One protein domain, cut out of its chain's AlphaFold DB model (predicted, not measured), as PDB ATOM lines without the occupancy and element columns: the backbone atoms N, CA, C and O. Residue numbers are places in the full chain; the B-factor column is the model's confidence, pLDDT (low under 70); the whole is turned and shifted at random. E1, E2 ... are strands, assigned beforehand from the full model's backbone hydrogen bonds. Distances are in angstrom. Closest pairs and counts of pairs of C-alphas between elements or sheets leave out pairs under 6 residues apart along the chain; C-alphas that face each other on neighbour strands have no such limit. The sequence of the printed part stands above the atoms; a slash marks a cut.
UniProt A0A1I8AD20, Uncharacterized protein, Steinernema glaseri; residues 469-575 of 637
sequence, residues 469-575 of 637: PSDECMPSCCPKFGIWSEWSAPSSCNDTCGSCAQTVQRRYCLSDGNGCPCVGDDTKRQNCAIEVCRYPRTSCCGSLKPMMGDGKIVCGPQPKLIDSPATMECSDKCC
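This is residues 469 to 575 of the 637 residues of an uncharacterized protein of Steinernema glaseri (UniProt A0A1I8AD20). With little regular structure, the domain is a long rod of mostly loops: the hairpin E1 and E2 runs along it, and the small hairpin E3 and E4 lies crosswise toward one end. Residues 557 to 575 run back from E4 to the other end. The printed part has 107 residues, with four named strands, E1 to E4, in two antiparallel two-stranded sheets, and no named helix; the class is all strand, with 22 residues in named elements. It is loose, radius of gyration of the C-alphas 18.6 A, spanning 59 by 23 by 22 A.

E1, residues 501 to 506, measures 16.7 A from C-alpha 501 at (35.679, -14.660, -50.334). E2 is residues 523 to 528, 15.6 A; E3, 545 to 549, 11.9 A; E4, 552 to 556, 12.0 A, ending at C-alpha 556 (30.621, -19.416, -61.620).

Hairpin E1 and E2 is antiparallel at 151 degrees; N 503 and O 526 are within hydrogen-bond range, 2.8 A. Hairpin E3 and E4 stands at 132 degrees, with N 547 and O 554 within range, 2.8 A. E2 and E3 are apart.

The C-alphas of Ser 476 and Pro 536, the farthest apart, are 59.8 A apart. The printed part has no cut. Links E1 to E2 and E2 to E3 are long. Residues 475 to 476, 480 and 560 to 575 have pLDDT under 70.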
ATOM      1  N   PRO A 469      27.386 -34.576 -29.164       72.62
ATOM      2  CA  PRO A 469      27.484 -35.992 -29.509       72.62
ATOM      3  C   PRO A 469      26.206 -36.467 -30.202       72.62
ATOM      4  O   PRO A 469      25.133 -35.896 -29.991       72.62
ATOM      5  N   SER A 470      26.301 -37.552 -30.970       74.19
ATOM      6  CA  SER A 470      25.137 -38.126 -31.651       74.19
ATOM      7  C   SER A 470      24.051 -38.551 -30.657       74.19
ATOM      8  O   SER A 470      24.339 -38.958 -29.525       74.19
ATOM      9  N   ASP A 471      22.788 -38.473 -31.072       71.75
ATOM     10  CA  ASP A 471      21.667 -39.129 -30.387       71.75
ATOM     11  C   ASP A 471      21.547 -40.621 -30.717       71.75
ATOM     12  O   ASP A 471      20.839 -41.347 -30.016       71.75
ATOM     13  N   GLU A 472      22.303 -41.087 -31.712       72.00
ATOM     14  CA  GLU A 472      22.428 -42.492 -32.083       72.00
ATOM     15  C   GLU A 472      23.516 -43.213 -31.266       72.00
ATOM     16  O   GLU A 472      24.524 -42.635 -30.839       72.00
ATOM     17  N   CYS A 473      23.294 -44.509 -31.057       76.19
ATOM     18  CA  CYS A 473      24.241 -45.427 -30.433       76.19
ATOM     19  C   CYS A 473      25.350 -45.827 -31.416       76.19
ATOM     20  O   CYS A 473      25.067 -46.055 -32.590       76.19
ATOM     21  N   MET A 474      26.580 -46.029 -30.934       71.62
ATOM     22  CA  MET A 474      27.610 -46.708 -31.728       71.62
ATOM     23  C   MET A 474      27.186 -48.168 -32.014       71.62
ATOM     24  O   MET A 474      26.954 -48.906 -31.052       71.62
ATOM     25  N   PRO A 475      27.083 -48.614 -33.284       69.25
ATOM     26  CA  PRO A 475      26.903 -50.031 -33.607       69.25
ATOM     27  C   PRO A 475      28.120 -50.876 -33.193       69.25
ATOM     28  O   PRO A 475      29.222 -50.371 -33.001       69.25
ATOM     29  N   SER A 476      27.950 -52.199 -33.107       69.31
ATOM     30  CA  SER A 476      29.011 -53.152 -32.723       69.31
ATOM     31  C   SER A 476      30.098 -53.377 -33.793       69.31
ATOM     32  O   SER A 476      30.852 -54.344 -33.716       69.31
ATOM     33  N   CYS A 477      30.144 -52.534 -34.822       72.75
ATOM     34  CA  CYS A 477      31.023 -52.617 -35.983       72.75
ATOM     35  C   CYS A 477      31.247 -51.204 -36.544       72.75
ATOM     36  O   CYS A 477      30.373 -50.348 -36.420       72.75
ATOM     37  N   CYS A 478      32.406 -50.932 -37.153       77.81
ATOM     38  CA  CYS A 478      32.673 -49.591 -37.674       77.81
ATOM     39  C   CYS A 478      31.772 -49.265 -38.887       77.81
ATOM     40  O   CYS A 478      31.764 -50.031 -39.860       77.81
ATOM     41  N   PRO A 479      31.060 -48.121 -38.879       77.56
ATOM     42  CA  PRO A 479      30.298 -47.659 -40.034       77.56
ATOM     43  C   PRO A 479      31.242 -47.209 -41.157       77.56
ATOM     44  O   PRO A 479      32.279 -46.587 -40.910       77.56
ATOM     45  N   LYS A 480      30.865 -47.511 -42.401       69.69
ATOM     46  CA  LYS A 480      31.715 -47.483 -43.608       69.69
ATOM     47  C   LYS A 480      32.502 -46.190 -43.864       69.69
ATOM     48  O   LYS A 480      33.593 -46.247 -44.425       69.69
ATOM     49  N   PHE A 481      31.965 -45.039 -43.460       73.69
ATOM     50  CA  PHE A 481      32.599 -43.723 -43.634       73.69
ATOM     51  C   PHE A 481      32.855 -42.989 -42.305       73.69
ATOM     52  O   PHE A 481      33.150 -41.791 -42.313       73.69
ATOM     53  N   GLY A 482      32.746 -43.694 -41.174       77.81
ATOM     54  CA  GLY A 482      32.661 -43.104 -39.838       77.81
ATOM     55  C   GLY A 482      31.377 -42.291 -39.625       77.81
ATOM     56  O   GLY A 482      30.553 -42.138 -40.527       77.81
ATOM     57  N   ILE A 483      31.210 -41.757 -38.416       82.50
ATOM     58  CA  ILE A 483      30.102 -40.859 -38.061       82.50
ATOM     59  C   ILE A 483      30.678 -39.466 -37.829       82.50
ATOM     60  O   ILE A 483      31.387 -39.213 -36.853       82.50
ATOM     61  N   TRP A 484      30.376 -38.565 -38.756       83.94
ATOM     62  CA  TRP A 484      30.692 -37.146 -38.652       83.94
ATOM     63  C   TRP A 484      29.700 -36.427 -37.730       83.94
ATOM     64  O   TRP A 484      28.538 -36.813 -37.637       83.94
ATOM     65  N   SER A 485      30.137 -35.336 -37.101       84.00
ATOM     66  CA  SER A 485      29.217 -34.330 -36.579       84.00
ATOM     67  C   SER A 485      28.526 -33.594 -37.724       84.00
ATOM     68  O   SER A 485      29.043 -33.539 -38.845       84.00
ATOM     69  N   GLU A 486      27.438 -32.901 -37.397       84.62
ATOM     70  CA  GLU A 486      26.946 -31.809 -38.231       84.62
ATOM     71  C   GLU A 486      28.054 -30.798 -38.562       84.62
ATOM     72  O   GLU A 486      29.041 -30.646 -37.827       84.62
ATOM     73  N   TRP A 487      27.880 -30.101 -39.684       82.62
ATOM     74  CA  TRP A 487      28.735 -28.977 -40.047       82.62
ATOM     75  C   TRP A 487      28.458 -27.776 -39.134       82.62
ATOM     76  O   TRP A 487      27.309 -27.455 -38.830       82.62
ATOM     77  N   SER A 488      29.512 -27.051 -38.765       84.12
ATOM     78  CA  SER A 488      29.396 -25.748 -38.114       84.12
ATOM     79  C   SER A 488      28.565 -24.772 -38.950       84.12
ATOM     80  O   SER A 488      28.452 -24.906 -40.175       84.12
ATOM     81  N   ALA A 489      28.082 -23.707 -38.306       82.75
ATOM     82  CA  ALA A 489      27.630 -22.526 -39.032       82.75
ATOM     83  C   ALA A 489      28.713 -22.070 -40.045       82.75
ATOM     84  O   ALA A 489      29.910 -22.221 -39.768       82.75
ATOM     85  N   PRO A 490      28.321 -21.577 -41.235       82.25
ATOM     86  CA  PRO A 490      29.258 -21.077 -42.232       82.25
ATOM     87  C   PRO A 490      29.792 -19.708 -41.823       82.25
ATOM     88  O   PRO A 490      29.011 -18.788 -41.576       82.25
ATOM     89  N   SER A 491      31.117 -19.568 -41.808       82.44
ATOM     90  CA  SER A 491      31.739 -18.363 -41.267       82.44
ATOM     91  C   SER A 491      31.370 -17.082 -42.000       82.44
ATOM     92  O   SER A 491      31.197 -17.093 -43.221       82.44
ATOM     93  N   SER A 492      31.335 -15.955 -41.281       82.38
ATOM     94  CA  SER A 492      30.959 -14.653 -41.851       82.38
ATOM     95  C   SER A 492      31.699 -14.347 -43.167       82.38
ATOM     96  O   SER A 492      32.929 -14.426 -43.230       82.38
ATOM     97  N   CYS A 493      30.960 -14.001 -44.225       84.00
ATOM     98  CA  CYS A 493      31.556 -13.698 -45.525       84.00
ATOM     99  C   CYS A 493      32.242 -12.326 -45.488       84.00
ATOM    100  O   CYS A 493      31.583 -11.302 -45.319       84.00
ATOM    101  N   ASN A 494      33.562 -12.298 -45.681       83.12
ATOM    102  CA  ASN A 494      34.368 -11.070 -45.629       83.12
ATOM    103  C   ASN A 494      34.235 -10.180 -46.887       83.12
ATOM    104  O   ASN A 494      34.974  -9.212 -47.042       83.12
ATOM    105  N   ASP A 495      33.335 -10.519 -47.812       84.94
ATOM    106  CA  ASP A 495      33.143  -9.796 -49.065       84.94
ATOM    107  C   ASP A 495      31.661  -9.747 -49.465       84.94
ATOM    108  O   ASP A 495      30.873 -10.598 -49.057       84.94
ATOM    109  N   THR A 496      31.266  -8.744 -50.252       89.62
ATOM    110  CA  THR A 496      29.845  -8.461 -50.556       89.62
ATOM    111  C   THR A 496      29.426  -8.774 -51.991       89.62
ATOM    112  O   THR A 496      28.235  -8.729 -52.295       89.62
ATOM    113  N   CYS A 497      30.368  -9.114 -52.876       89.38
ATOM    114  CA  CYS A 497      30.090  -9.519 -54.254       89.38
ATOM    115  C   CYS A 497      31.270 -10.279 -54.888       89.38
ATOM    116  O   CYS A 497      32.369 -10.355 -54.335       89.38
ATOM    117  N   GLY A 498      31.052 -10.790 -56.101       89.94
ATOM    118  CA  GLY A 498      32.089 -11.267 -57.014       89.94
ATOM    119  C   GLY A 498      32.628 -12.664 -56.718       89.94
ATOM    120  O   GLY A 498      33.578 -13.086 -57.383       89.94
ATOM    121  N   SER A 499      32.046 -13.392 -55.753       90.88
ATOM    122  CA  SER A 499      32.542 -14.697 -55.295       90.88
ATOM    123  C   SER A 499      34.006 -14.646 -54.809       90.88
ATOM    124  O   SER A 499      34.771 -15.589 -55.011       90.88
ATOM    125  N   CYS A 500      34.406 -13.513 -54.223       87.06
ATOM    126  CA  CYS A 500      35.799 -13.185 -53.903       87.06
ATOM    127  C   CYS A 500      36.288 -13.714 -52.542       87.06
ATOM    128  O   CYS A 500      37.493 -13.875 -52.355       87.06
ATOM    129  N   ALA A 501      35.375 -14.022 -51.614       86.06
ATOM    130  CA  ALA A 501      35.679 -14.660 -50.334       86.06
ATOM    131  C   ALA A 501      35.054 -16.059 -50.233       86.06
ATOM    132  O   ALA A 501      34.200 -16.449 -51.034       86.06
ATOM    133  N   GLN A 502      35.479 -16.809 -49.217       86.56
ATOM    134  CA  GLN A 502      34.934 -18.119 -48.870       86.56
ATOM    135  C   GLN A 502      34.449 -18.112 -47.422       86.56
ATOM    136  O   GLN A 502      35.164 -17.625 -46.545       86.56
ATOM    137  N   THR A 503      33.282 -18.700 -47.167       84.12
ATOM    138  CA  THR A 503      32.944 -19.182 -45.828       84.12
ATOM    139  C   THR A 503      33.743 -20.453 -45.538       84.12
ATOM    140  O   THR A 503      34.125 -21.204 -46.447       84.12
ATOM    141  N   VAL A 504      34.002 -20.700 -44.259       83.56
ATOM    142  CA  VAL A 504      34.580 -21.947 -43.760       83.56
ATOM    143  C   VAL A 504      33.546 -22.622 -42.867       83.56
ATOM    144  O   VAL A 504      32.929 -21.967 -42.032       83.56
ATOM    145  N   GLN A 505      33.371 -23.928 -43.042       85.06
ATOM    146  CA  GLN A 505      32.639 -24.799 -42.127       85.06
ATOM    147  C   GLN A 505      33.573 -25.897 -41.619       85.06
ATOM    148  O   GLN A 505      34.501 -26.305 -42.322       85.06
ATOM    149  N   ARG A 506      33.328 -26.384 -40.403       83.94
ATOM    150  CA  ARG A 506      34.090 -27.474 -39.778       83.94
ATOM    151  C   ARG A 506      33.160 -28.549 -39.238       83.94
ATOM    152  O   ARG A 506      32.046 -28.237 -38.834       83.94
ATOM    153  N   ARG A 507      33.633 -29.789 -39.194       82.06
ATOM    154  CA  ARG A 507      32.980 -30.920 -38.528       82.06
ATOM    155  C   ARG A 507      34.032 -31.793 -37.851       82.06
ATOM    156  O   ARG A 507      35.179 -31.838 -38.290       82.06
ATOM    157  N   TYR A 508      33.641 -32.488 -36.793       85.31
ATOM    158  CA  TYR A 508      34.504 -33.433 -36.089       85.31
ATOM    159  C   TYR A 508      34.087 -34.862 -36.422       85.31
ATOM    160  O   TYR A 508      32.902 -35.140 -36.599       85.31
ATOM    161  N   CYS A 509      35.047 -35.780 -36.492       85.19
ATOM    162  CA  CYS A 509      34.720 -37.198 -36.524       85.19
ATOM    163  C   CYS A 509      34.294 -37.623 -35.116       85.19
ATOM    164  O   CYS A 509      35.098 -37.570 -34.187       85.19
ATOM    165  N   LEU A 510      33.029 -38.001 -34.937       85.38
ATOM    166  CA  LEU A 510      32.501 -38.420 -33.641       85.38
ATOM    167  C   LEU A 510      32.863 -39.881 -33.338       85.38
ATOM    168  O   LEU A 510      33.057 -40.217 -32.173       85.38
ATOM    169  N   SER A 511      33.037 -40.725 -34.359       82.25
ATOM    170  CA  SER A 511      33.435 -42.136 -34.208       82.25
ATOM    171  C   SER A 511      34.943 -42.377 -34.016       82.25
ATOM    172  O   SER A 511      35.347 -43.516 -33.786       82.25
ATOM    173  N   ASP A 512      35.771 -41.328 -34.081       81.00
ATOM    174  CA  ASP A 512      37.240 -41.418 -34.011       81.00
ATOM    175  C   ASP A 512      37.717 -42.009 -32.675       81.00
ATOM    176  O   ASP A 512      38.518 -42.942 -32.653       81.00
ATOM    177  N   GLY A 513      37.133 -41.553 -31.557       71.44
ATOM    178  CA  GLY A 513      37.433 -42.075 -30.221       71.44
ATOM    179  C   GLY A 513      37.127 -43.569 -30.052       71.44
ATOM    180  O   GLY A 513      37.769 -44.232 -29.244       71.44
ATOM    181  N   ASN A 514      36.195 -44.120 -30.838       73.12
ATOM    182  CA  ASN A 514      35.873 -45.551 -30.864       73.12
ATOM    183  C   ASN A 514      36.797 -46.369 -31.793       73.12
ATOM    184  O   ASN A 514      36.567 -47.563 -31.968       73.12
ATOM    185  N   GLY A 515      37.812 -45.751 -32.408       74.00
ATOM    186  CA  GLY A 515      38.720 -46.403 -33.357       74.00
ATOM    187  C   GLY A 515      38.189 -46.501 -34.792       74.00
ATOM    188  O   GLY A 515      38.811 -47.166 -35.617       74.00
ATOM    189  N   CYS A 516      37.072 -45.838 -35.111       79.50
ATOM    190  CA  CYS A 516      36.467 -45.837 -36.444       79.50
ATOM    191  C   CYS A 516      36.696 -44.470 -37.130       79.50
ATOM    192  O   CYS A 516      35.869 -43.563 -36.963       79.50
ATOM    193  N   PRO A 517      37.799 -44.280 -37.885       79.94
ATOM    194  CA  PRO A 517      38.140 -42.991 -38.487       79.94
ATOM    195  C   PRO A 517      37.150 -42.605 -39.591       79.94
ATOM    196  O   PRO A 517      36.771 -43.428 -40.425       79.94
ATOM    197  N   CYS A 518      36.758 -41.333 -39.629       80.25
ATOM    198  CA  CYS A 518      35.813 -40.841 -40.625       80.25
ATOM    199  C   CYS A 518      36.479 -40.533 -41.970       80.25
ATOM    200  O   CYS A 518      37.626 -40.089 -42.039       80.25
ATOM    201  N   VAL A 519      35.713 -40.717 -43.045       77.06
ATOM    202  CA  VAL A 519      36.154 -40.540 -44.431       77.06
ATOM    203  C   VAL A 519      35.615 -39.219 -44.991       77.06
ATOM    204  O   VAL A 519      34.423 -38.921 -44.882       77.06
ATOM    205  N   GLY A 520      36.496 -38.423 -45.602       73.19
ATOM    206  CA  GLY A 520      36.196 -37.105 -46.178       73.19
ATOM    207  C   GLY A 520      36.917 -35.947 -45.476       73.19
ATOM    208  O   GLY A 520      37.741 -36.151 -44.586       73.19
ATOM    209  N   ASP A 521      36.627 -34.711 -45.888       75.69
ATOM    210  CA  ASP A 521      37.216 -33.513 -45.275       75.69
ATOM    211  C   ASP A 521      36.513 -33.113 -43.965       75.69
ATOM    212  O   ASP A 521      35.284 -33.090 -43.881       75.69
ATOM    213  N   ASP A 522      37.309 -32.727 -42.965       77.38
ATOM    214  CA  ASP A 522      36.884 -32.105 -41.696       77.38
ATOM    215  C   ASP A 522      36.535 -30.610 -41.837       77.38
ATOM    216  O   ASP A 522      35.864 -30.031 -40.982       77.38
ATOM    217  N   THR A 523      37.001 -29.969 -42.912       81.94
ATOM    218  CA  THR A 523      36.892 -28.525 -43.142       81.94
ATOM    219  C   THR A 523      36.435 -28.262 -44.576       81.94
ATOM    220  O   THR A 523      37.172 -28.516 -45.528       81.94
ATOM    221  N   LYS A 524      35.237 -27.696 -44.730       83.38
ATOM    222  CA  LYS A 524      34.625 -27.326 -46.013       83.38
ATOM    223  C   LYS A 524      34.815 -25.833 -46.265       83.38
ATOM    224  O   LYS A 524      34.674 -25.014 -45.357       83.38
ATOM    225  N   ARG A 525      35.153 -25.471 -47.503       84.50
ATOM    226  CA  ARG A 525      35.306 -24.077 -47.949       84.50
ATOM    227  C   ARG A 525      34.348 -23.822 -49.097       84.50
ATOM    228  O   ARG A 525      34.430 -24.505 -50.115       84.50
ATOM    229  N   GLN A 526      33.460 -22.849 -48.939       85.44
ATOM    230  CA  GLN A 526      32.446 -22.533 -49.939       85.44
ATOM    231  C   GLN A 526      32.513 -21.053 -50.296       85.44
ATOM    232  O   GLN A 526      32.508 -20.187 -49.427       85.44
ATOM    233  N   ASN A 527      32.594 -20.754 -51.591       88.31
ATOM    234  CA  ASN A 527      32.605 -19.377 -52.069       88.31
ATOM    235  C   ASN A 527      31.311 -18.655 -51.662       88.31
ATOM    236  O   ASN A 527      30.219 -19.217 -51.763       88.31
ATOM    237  N   CYS A 528      31.438 -17.404 -51.230       88.06
ATOM    238  CA  CYS A 528      30.339 -16.613 -50.690       88.06
ATOM    239  C   CYS A 528      30.194 -15.269 -51.421       88.06
ATOM    240  O   CYS A 528      31.086 -14.854 -52.161       88.06
ATOM    241  N   ALA A 529      29.030 -14.626 -51.264       89.19
ATOM    242  CA  ALA A 529      28.628 -13.437 -52.024       89.19
ATOM    243  C   ALA A 529      28.781 -13.615 -53.554       89.19
ATOM    244  O   ALA A 529      29.536 -12.913 -54.230       89.19
ATOM    245  N   ILE A 530      28.065 -14.607 -54.096       91.44
ATOM    246  CA  ILE A 530      28.220 -15.069 -55.485       91.44
ATOM    247  C   ILE A 530      27.636 -14.132 -56.554       91.44
ATOM    248  O   ILE A 530      27.922 -14.337 -57.729       91.44
ATOM    249  N   GLU A 531      26.833 -13.125 -56.198       91.25
ATOM    250  CA  GLU A 531      26.326 -12.129 -57.158       91.25
ATOM    251  C   GLU A 531      27.470 -11.298 -57.754       91.25
ATOM    252  O   GLU A 531      28.443 -10.983 -57.064       91.25
ATOM    253  N   VAL A 532      27.372 -10.918 -59.033       92.06
ATOM    254  CA  VAL A 532      28.454 -10.168 -59.692       92.06
ATOM    255  C   VAL A 532      28.698  -8.797 -59.057       92.06
ATOM    256  O   VAL A 532      27.771  -8.033 -58.784       92.06
ATOM    257  N   CYS A 533      29.971  -8.434 -58.894       91.38
ATOM    258  CA  CYS A 533      30.324  -7.067 -58.534       91.38
ATOM    259  C   CYS A 533      29.986  -6.079 -59.661       91.38
ATOM    260  O   CYS A 533      30.159  -6.359 -60.853       91.38
ATOM    261  N   ARG A 534      29.569  -4.875 -59.259       90.31
ATOM    262  CA  ARG A 534      29.453  -3.708 -60.142       90.31
ATOM    263  C   ARG A 534      30.784  -2.945 -60.187       90.31
ATOM    264  O   ARG A 534      31.586  -3.019 -59.254       90.31
ATOM    265  N   TYR A 535      30.988  -2.190 -61.265       86.00
ATOM    266  CA  TYR A 535      32.121  -1.272 -61.429       86.00
ATOM    267  C   TYR A 535      32.264  -0.343 -60.199       86.00
ATOM    268  O   TYR A 535      31.238   0.129 -59.702       86.00
ATOM    269  N   PRO A 536      33.484  -0.063 -59.692       88.94
ATOM    270  CA  PRO A 536      34.798  -0.357 -60.281       88.94
ATOM    271  C   PRO A 536      35.374  -1.749 -59.978       88.94
ATOM    272  O   PRO A 536      36.448  -2.075 -60.480       88.94
ATOM    273  N   ARG A 537      34.706  -2.589 -59.177       86.62
ATOM    274  CA  ARG A 537      35.201  -3.945 -58.889       86.62
ATOM    275  C   ARG A 537      35.031  -4.858 -60.107       86.62
ATOM    276  O   ARG A 537      34.028  -4.787 -60.815       86.62
ATOM    277  N   THR A 538      35.991  -5.757 -60.320       88.12
ATOM    278  CA  THR A 538      35.890  -6.840 -61.311       88.12
ATOM    279  C   THR A 538      34.680  -7.714 -61.004       88.12
ATOM    280  O   THR A 538      34.552  -8.190 -59.877       88.12
ATOM    281  N   SER A 539      33.813  -7.953 -61.991       90.44
ATOM    282  CA  SER A 539      32.512  -8.598 -61.763       90.44
ATOM    283  C   SER A 539      32.585  -9.973 -61.103       90.44
ATOM    284  O   SER A 539      31.684 -10.294 -60.335       90.44
ATOM    285  N   CYS A 540      33.654 -10.737 -61.344       92.25
ATOM    286  CA  CYS A 540      33.968 -11.983 -60.646       92.25
ATOM    287  C   CYS A 540      35.463 -12.071 -60.333       92.25
ATOM    288  O   CYS A 540      36.284 -11.570 -61.106       92.25
ATOM    289  N   CYS A 541      35.811 -12.733 -59.230       90.00
ATOM    290  CA  CYS A 541      37.194 -12.996 -58.844       90.00
ATOM    291  C   CYS A 541      37.769 -14.278 -59.479       90.00
ATOM    292  O   CYS A 541      37.074 -15.274 -59.687       90.00
ATOM    293  N   GLY A 542      39.079 -14.261 -59.747       86.25
ATOM    294  CA  GLY A 542      39.828 -15.414 -60.251       86.25
ATOM    295  C   GLY A 542      39.408 -15.866 -61.655       86.25
ATOM    296  O   GLY A 542      39.271 -15.064 -62.579       86.25
ATOM    297  N   SER A 543      39.235 -17.178 -61.828       84.69
ATOM    298  CA  SER A 543      38.816 -17.797 -63.093       84.69
ATOM    299  C   SER A 543      37.310 -17.694 -63.367       84.69
ATOM    300  O   SER A 543      36.901 -17.878 -64.515       84.69
ATOM    301  N   LEU A 544      36.499 -17.380 -62.351       90.25
ATOM    302  CA  LEU A 544      35.037 -17.359 -62.429       90.25
ATOM    303  C   LEU A 544      34.530 -16.305 -63.426       90.25
ATOM    304  O   LEU A 544      35.162 -15.264 -63.641       90.25
ATOM    305  N   LYS A 545      33.370 -16.571 -64.031       91.06
ATOM    306  CA  LYS A 545      32.720 -15.698 -65.019       91.06
ATOM    307  C   LYS A 545      31.263 -15.407 -64.642       91.06
ATOM    308  O   LYS A 545      30.637 -16.252 -63.999       91.06
ATOM    309  N   PRO A 546      30.719 -14.244 -65.051       90.19
ATOM    310  CA  PRO A 546      29.289 -13.967 -64.982       90.19
ATOM    311  C   PRO A 546      28.475 -15.023 -65.739       90.19
ATOM    312  O   PRO A 546      28.767 -15.331 -66.893       90.19
ATOM    313  N   MET A 547      27.441 -15.551 -65.093       90.31
ATOM    314  CA  MET A 547      26.480 -16.504 -65.645       90.31
ATOM    315  C   MET A 547      25.096 -16.294 -65.023       90.31
ATOM    316  O   MET A 547      24.958 -15.636 -63.993       90.31
ATOM    317  N   MET A 548      24.060 -16.834 -65.662       88.56
ATOM    318  CA  MET A 548      22.683 -16.760 -65.175       88.56
ATOM    319  C   MET A 548      22.436 -17.868 -64.139       88.56
ATOM    320  O   MET A 548      22.605 -19.043 -64.458       88.56
ATOM    321  N   GLY A 549      22.022 -17.504 -62.925       81.19
ATOM    322  CA  GLY A 549      21.619 -18.435 -61.866       81.19
ATOM    323  C   GLY A 549      20.487 -17.831 -61.037       81.19
ATOM    324  O   GLY A 549      20.567 -16.665 -60.658       81.19
ATOM    325  N   ASP A 550      19.408 -18.586 -60.824       79.69
ATOM    326  CA  ASP A 550      18.222 -18.185 -60.043       79.69
ATOM    327  C   ASP A 550      17.680 -16.780 -60.384       79.69
ATOM    328  O   ASP A 550      17.338 -15.972 -59.522       79.69
ATOM    329  N   GLY A 551      17.647 -16.459 -61.683       83.56
ATOM    330  CA  GLY A 551      17.183 -15.167 -62.209       83.56
ATOM    331  C   GLY A 551      18.155 -13.990 -62.027       83.56
ATOM    332  O   GLY A 551      17.853 -12.883 -62.469       83.56
ATOM    333  N   LYS A 552      19.334 -14.205 -61.430       85.44
ATOM    334  CA  LYS A 552      20.376 -13.193 -61.203       85.44
ATOM    335  C   LYS A 552      21.670 -13.510 -61.953       85.44
ATOM    336  O   LYS A 552      21.937 -14.649 -62.332       85.44
ATOM    337  N   ILE A 553      22.495 -12.485 -62.172       89.94
ATOM    338  CA  ILE A 553      23.841 -12.676 -62.721       89.94
ATOM    339  C   ILE A 553      24.790 -12.985 -61.557       89.94
ATOM    340  O   ILE A 553      25.029 -12.140 -60.689       89.94
ATOM    341  N   VAL A 554      25.325 -14.201 -61.547       92.88
ATOM    342  CA  VAL A 554      26.211 -14.735 -60.507       92.88
ATOM    343  C   VAL A 554      27.549 -15.163 -61.102       92.88
ATOM    344  O   VAL A 554      27.682 -15.366 -62.306       92.88
ATOM    345  N   CYS A 555      28.558 -15.300 -60.257       91.75
ATOM    346  CA  CYS A 555      29.868 -15.808 -60.625       91.75
ATOM    347  C   CYS A 555      29.903 -17.333 -60.556       91.75
ATOM    348  O   CYS A 555      29.496 -17.921 -59.553       91.75
ATOM    349  N   GLY A 556      30.449 -17.969 -61.590       88.31
ATOM    350  CA  GLY A 556      30.621 -19.416 -61.620       88.31
ATOM    351  C   GLY A 556      31.512 -19.915 -62.769       88.31
ATOM    352  O   GLY A 556      32.202 -19.112 -63.403       88.31
ATOM    353  N   PRO A 557      31.507 -21.233 -63.047       88.19
ATOM    354  CA  PRO A 557      30.798 -22.261 -62.282       88.19
ATOM    355  C   PRO A 557      31.381 -22.384 -60.871       88.19
ATOM    356  O   PRO A 557      32.596 -22.326 -60.690       88.19
ATOM    357  N   GLN A 558      30.521 -22.523 -59.863       83.00
ATOM    358  CA  GLN A 558      30.985 -22.738 -58.492       83.00
ATOM    359  C   GLN A 558      31.539 -24.166 -58.328       83.00
ATOM    360  O   GLN A 558      31.046 -25.080 -58.998       83.00
ATOM    361  N   PRO A 559      32.552 -24.391 -57.466       76.06
ATOM    362  CA  PRO A 559      33.092 -25.727 -57.236       76.06
ATOM    363  C   PRO A 559      32.006 -26.697 -56.760       76.06
ATOM    364  O   PRO A 559      31.278 -26.401 -55.812       76.06
ATOM    365  N   LYS A 560      31.913 -27.877 -57.387       65.62
ATOM    366  CA  LYS A 560      31.084 -28.970 -56.866       65.62
ATOM    367  C   LYS A 560      31.748 -29.531 -55.610       65.62
ATOM    368  O   LYS A 560      32.730 -30.260 -55.708       65.62
ATOM    369  N   LEU A 561      31.209 -29.180 -54.448       63.06
ATOM    370  CA  LEU A 561      31.588 -29.776 -53.172       63.06
ATOM    371  C   LEU A 561      30.903 -31.146 -53.073       63.06
ATOM    372  O   LEU A 561      29.676 -31.222 -53.045       63.06
ATOM    373  N   ILE A 562      31.697 -32.217 -53.100       58.09
ATOM    374  CA  ILE A 562      31.214 -33.596 -52.967       58.09
ATOM    375  C   ILE A 562      31.304 -33.973 -51.489       58.09
ATOM    376  O   ILE A 562      32.334 -34.451 -51.021       58.09
ATOM    377  N   ASP A 563      30.224 -33.732 -50.753       59.31
ATOM    378  CA  ASP A 563      30.065 -34.267 -49.404       59.31
ATOM    379  C   ASP A 563      29.577 -35.721 -49.508       59.31
ATOM    380  O   ASP A 563      28.417 -35.964 -49.842       59.31
ATOM    381  N   SER A 564      30.444 -36.696 -49.223       57.38
ATOM    382  CA  SER A 564      30.000 -38.081 -49.013       57.38
ATOM    383  C   SER A 564      29.156 -38.146 -47.731       57.38
ATOM    384  O   SER A 564      29.683 -37.804 -46.664       57.38
ATOM    385  N   PRO A 565      27.875 -38.558 -47.788       56.38
ATOM    386  CA  PRO A 565      27.066 -38.730 -46.589       56.38
ATOM    387  C   PRO A 565      27.583 -39.920 -45.773       56.38
ATOM    388  O   PRO A 565      27.974 -40.946 -46.332       56.38
ATOM    389  N   ALA A 566      27.566 -39.793 -44.447       53.81
ATOM    390  CA  ALA A 566      27.778 -40.936 -43.569       53.81
ATOM    391  C   ALA A 566      26.580 -41.896 -43.683       53.81
ATOM    392  O   ALA A 566      25.433 -41.450 -43.736       53.81
ATOM    393  N   THR A 567      26.839 -43.203 -43.704       55.97
ATOM    394  CA  THR A 567      25.802 -44.240 -43.632       55.97
ATOM    395  C   THR A 567      26.076 -45.146 -42.435       55.97
ATOM    396  O   THR A 567      27.226 -45.490 -42.161       55.97
ATOM    397  N   MET A 568      25.023 -45.570 -41.729       57.47
ATOM    398  CA  MET A 568      25.112 -46.575 -40.652       57.47
ATOM    399  C   MET A 568      25.264 -48.015 -41.182       57.47
ATOM    400  O   MET A 568      24.957 -48.988 -40.500       57.47
ATOM    401  N   GLU A 569      25.752 -48.166 -42.413       65.69
ATOM    402  CA  GLU A 569      26.124 -49.456 -42.980       65.69
ATOM    403  C   GLU A 569      27.488 -49.858 -42.405       65.69
ATOM    404  O   GLU A 569      28.500 -49.194 -42.656       65.69
ATOM    405  N   CYS A 570      27.535 -50.942 -41.631       63.00
ATOM    406  CA  CYS A 570      28.809 -51.546 -41.253       63.00
ATOM    407  C   CYS A 570      29.519 -52.121 -42.486       63.00
ATOM    408  O   CYS A 570      28.882 -52.621 -43.413       63.00
ATOM    409  N   SER A 571      30.850 -52.049 -42.483       61.50
ATOM    410  CA  SER A 571      31.701 -52.546 -43.564       61.50
ATOM    411  C   SER A 571      32.630 -53.641 -43.050       61.50
ATOM    412  O   SER A 571      33.382 -53.410 -42.108       61.50
ATOM    413  N   ASP A 572      32.661 -54.790 -43.731       57.00
ATOM    414  CA  ASP A 572      33.634 -55.867 -43.472       57.00
ATOM    415  C   ASP A 572      35.084 -55.458 -43.822       57.00
ATOM    416  O   ASP A 572      36.038 -56.186 -43.544       57.00
ATOM    417  N   LYS A 573      35.266 -54.286 -44.450       57.84
ATOM    418  CA  LYS A 573      36.562 -53.681 -44.781       57.84
ATOM    419  C   LYS A 573      36.734 -52.344 -44.061       57.84
ATOM    420  O   LYS A 573      35.945 -51.420 -44.269       57.84
ATOM    421  N   CYS A 574      37.802 -52.219 -43.274       57.22
ATOM    422  CA  CYS A 574      38.187 -50.965 -42.627       57.22
ATOM    423  C   CYS A 574      38.870 -50.017 -43.630       57.22
ATOM    424  O   CYS A 574      39.933 -50.344 -44.160       57.22
ATOM    425  N   CYS A 575      38.309 -48.827 -43.857       62.53
ATOM    426  CA  CYS A 575      38.954 -47.793 -44.671       62.53
ATOM    427  C   CYS A 575      40.014 -47.012 -43.862       62.53
ATOM    428  O   CYS A 575      39.702 -46.519 -42.777       62.53
TER     429      CYS A 575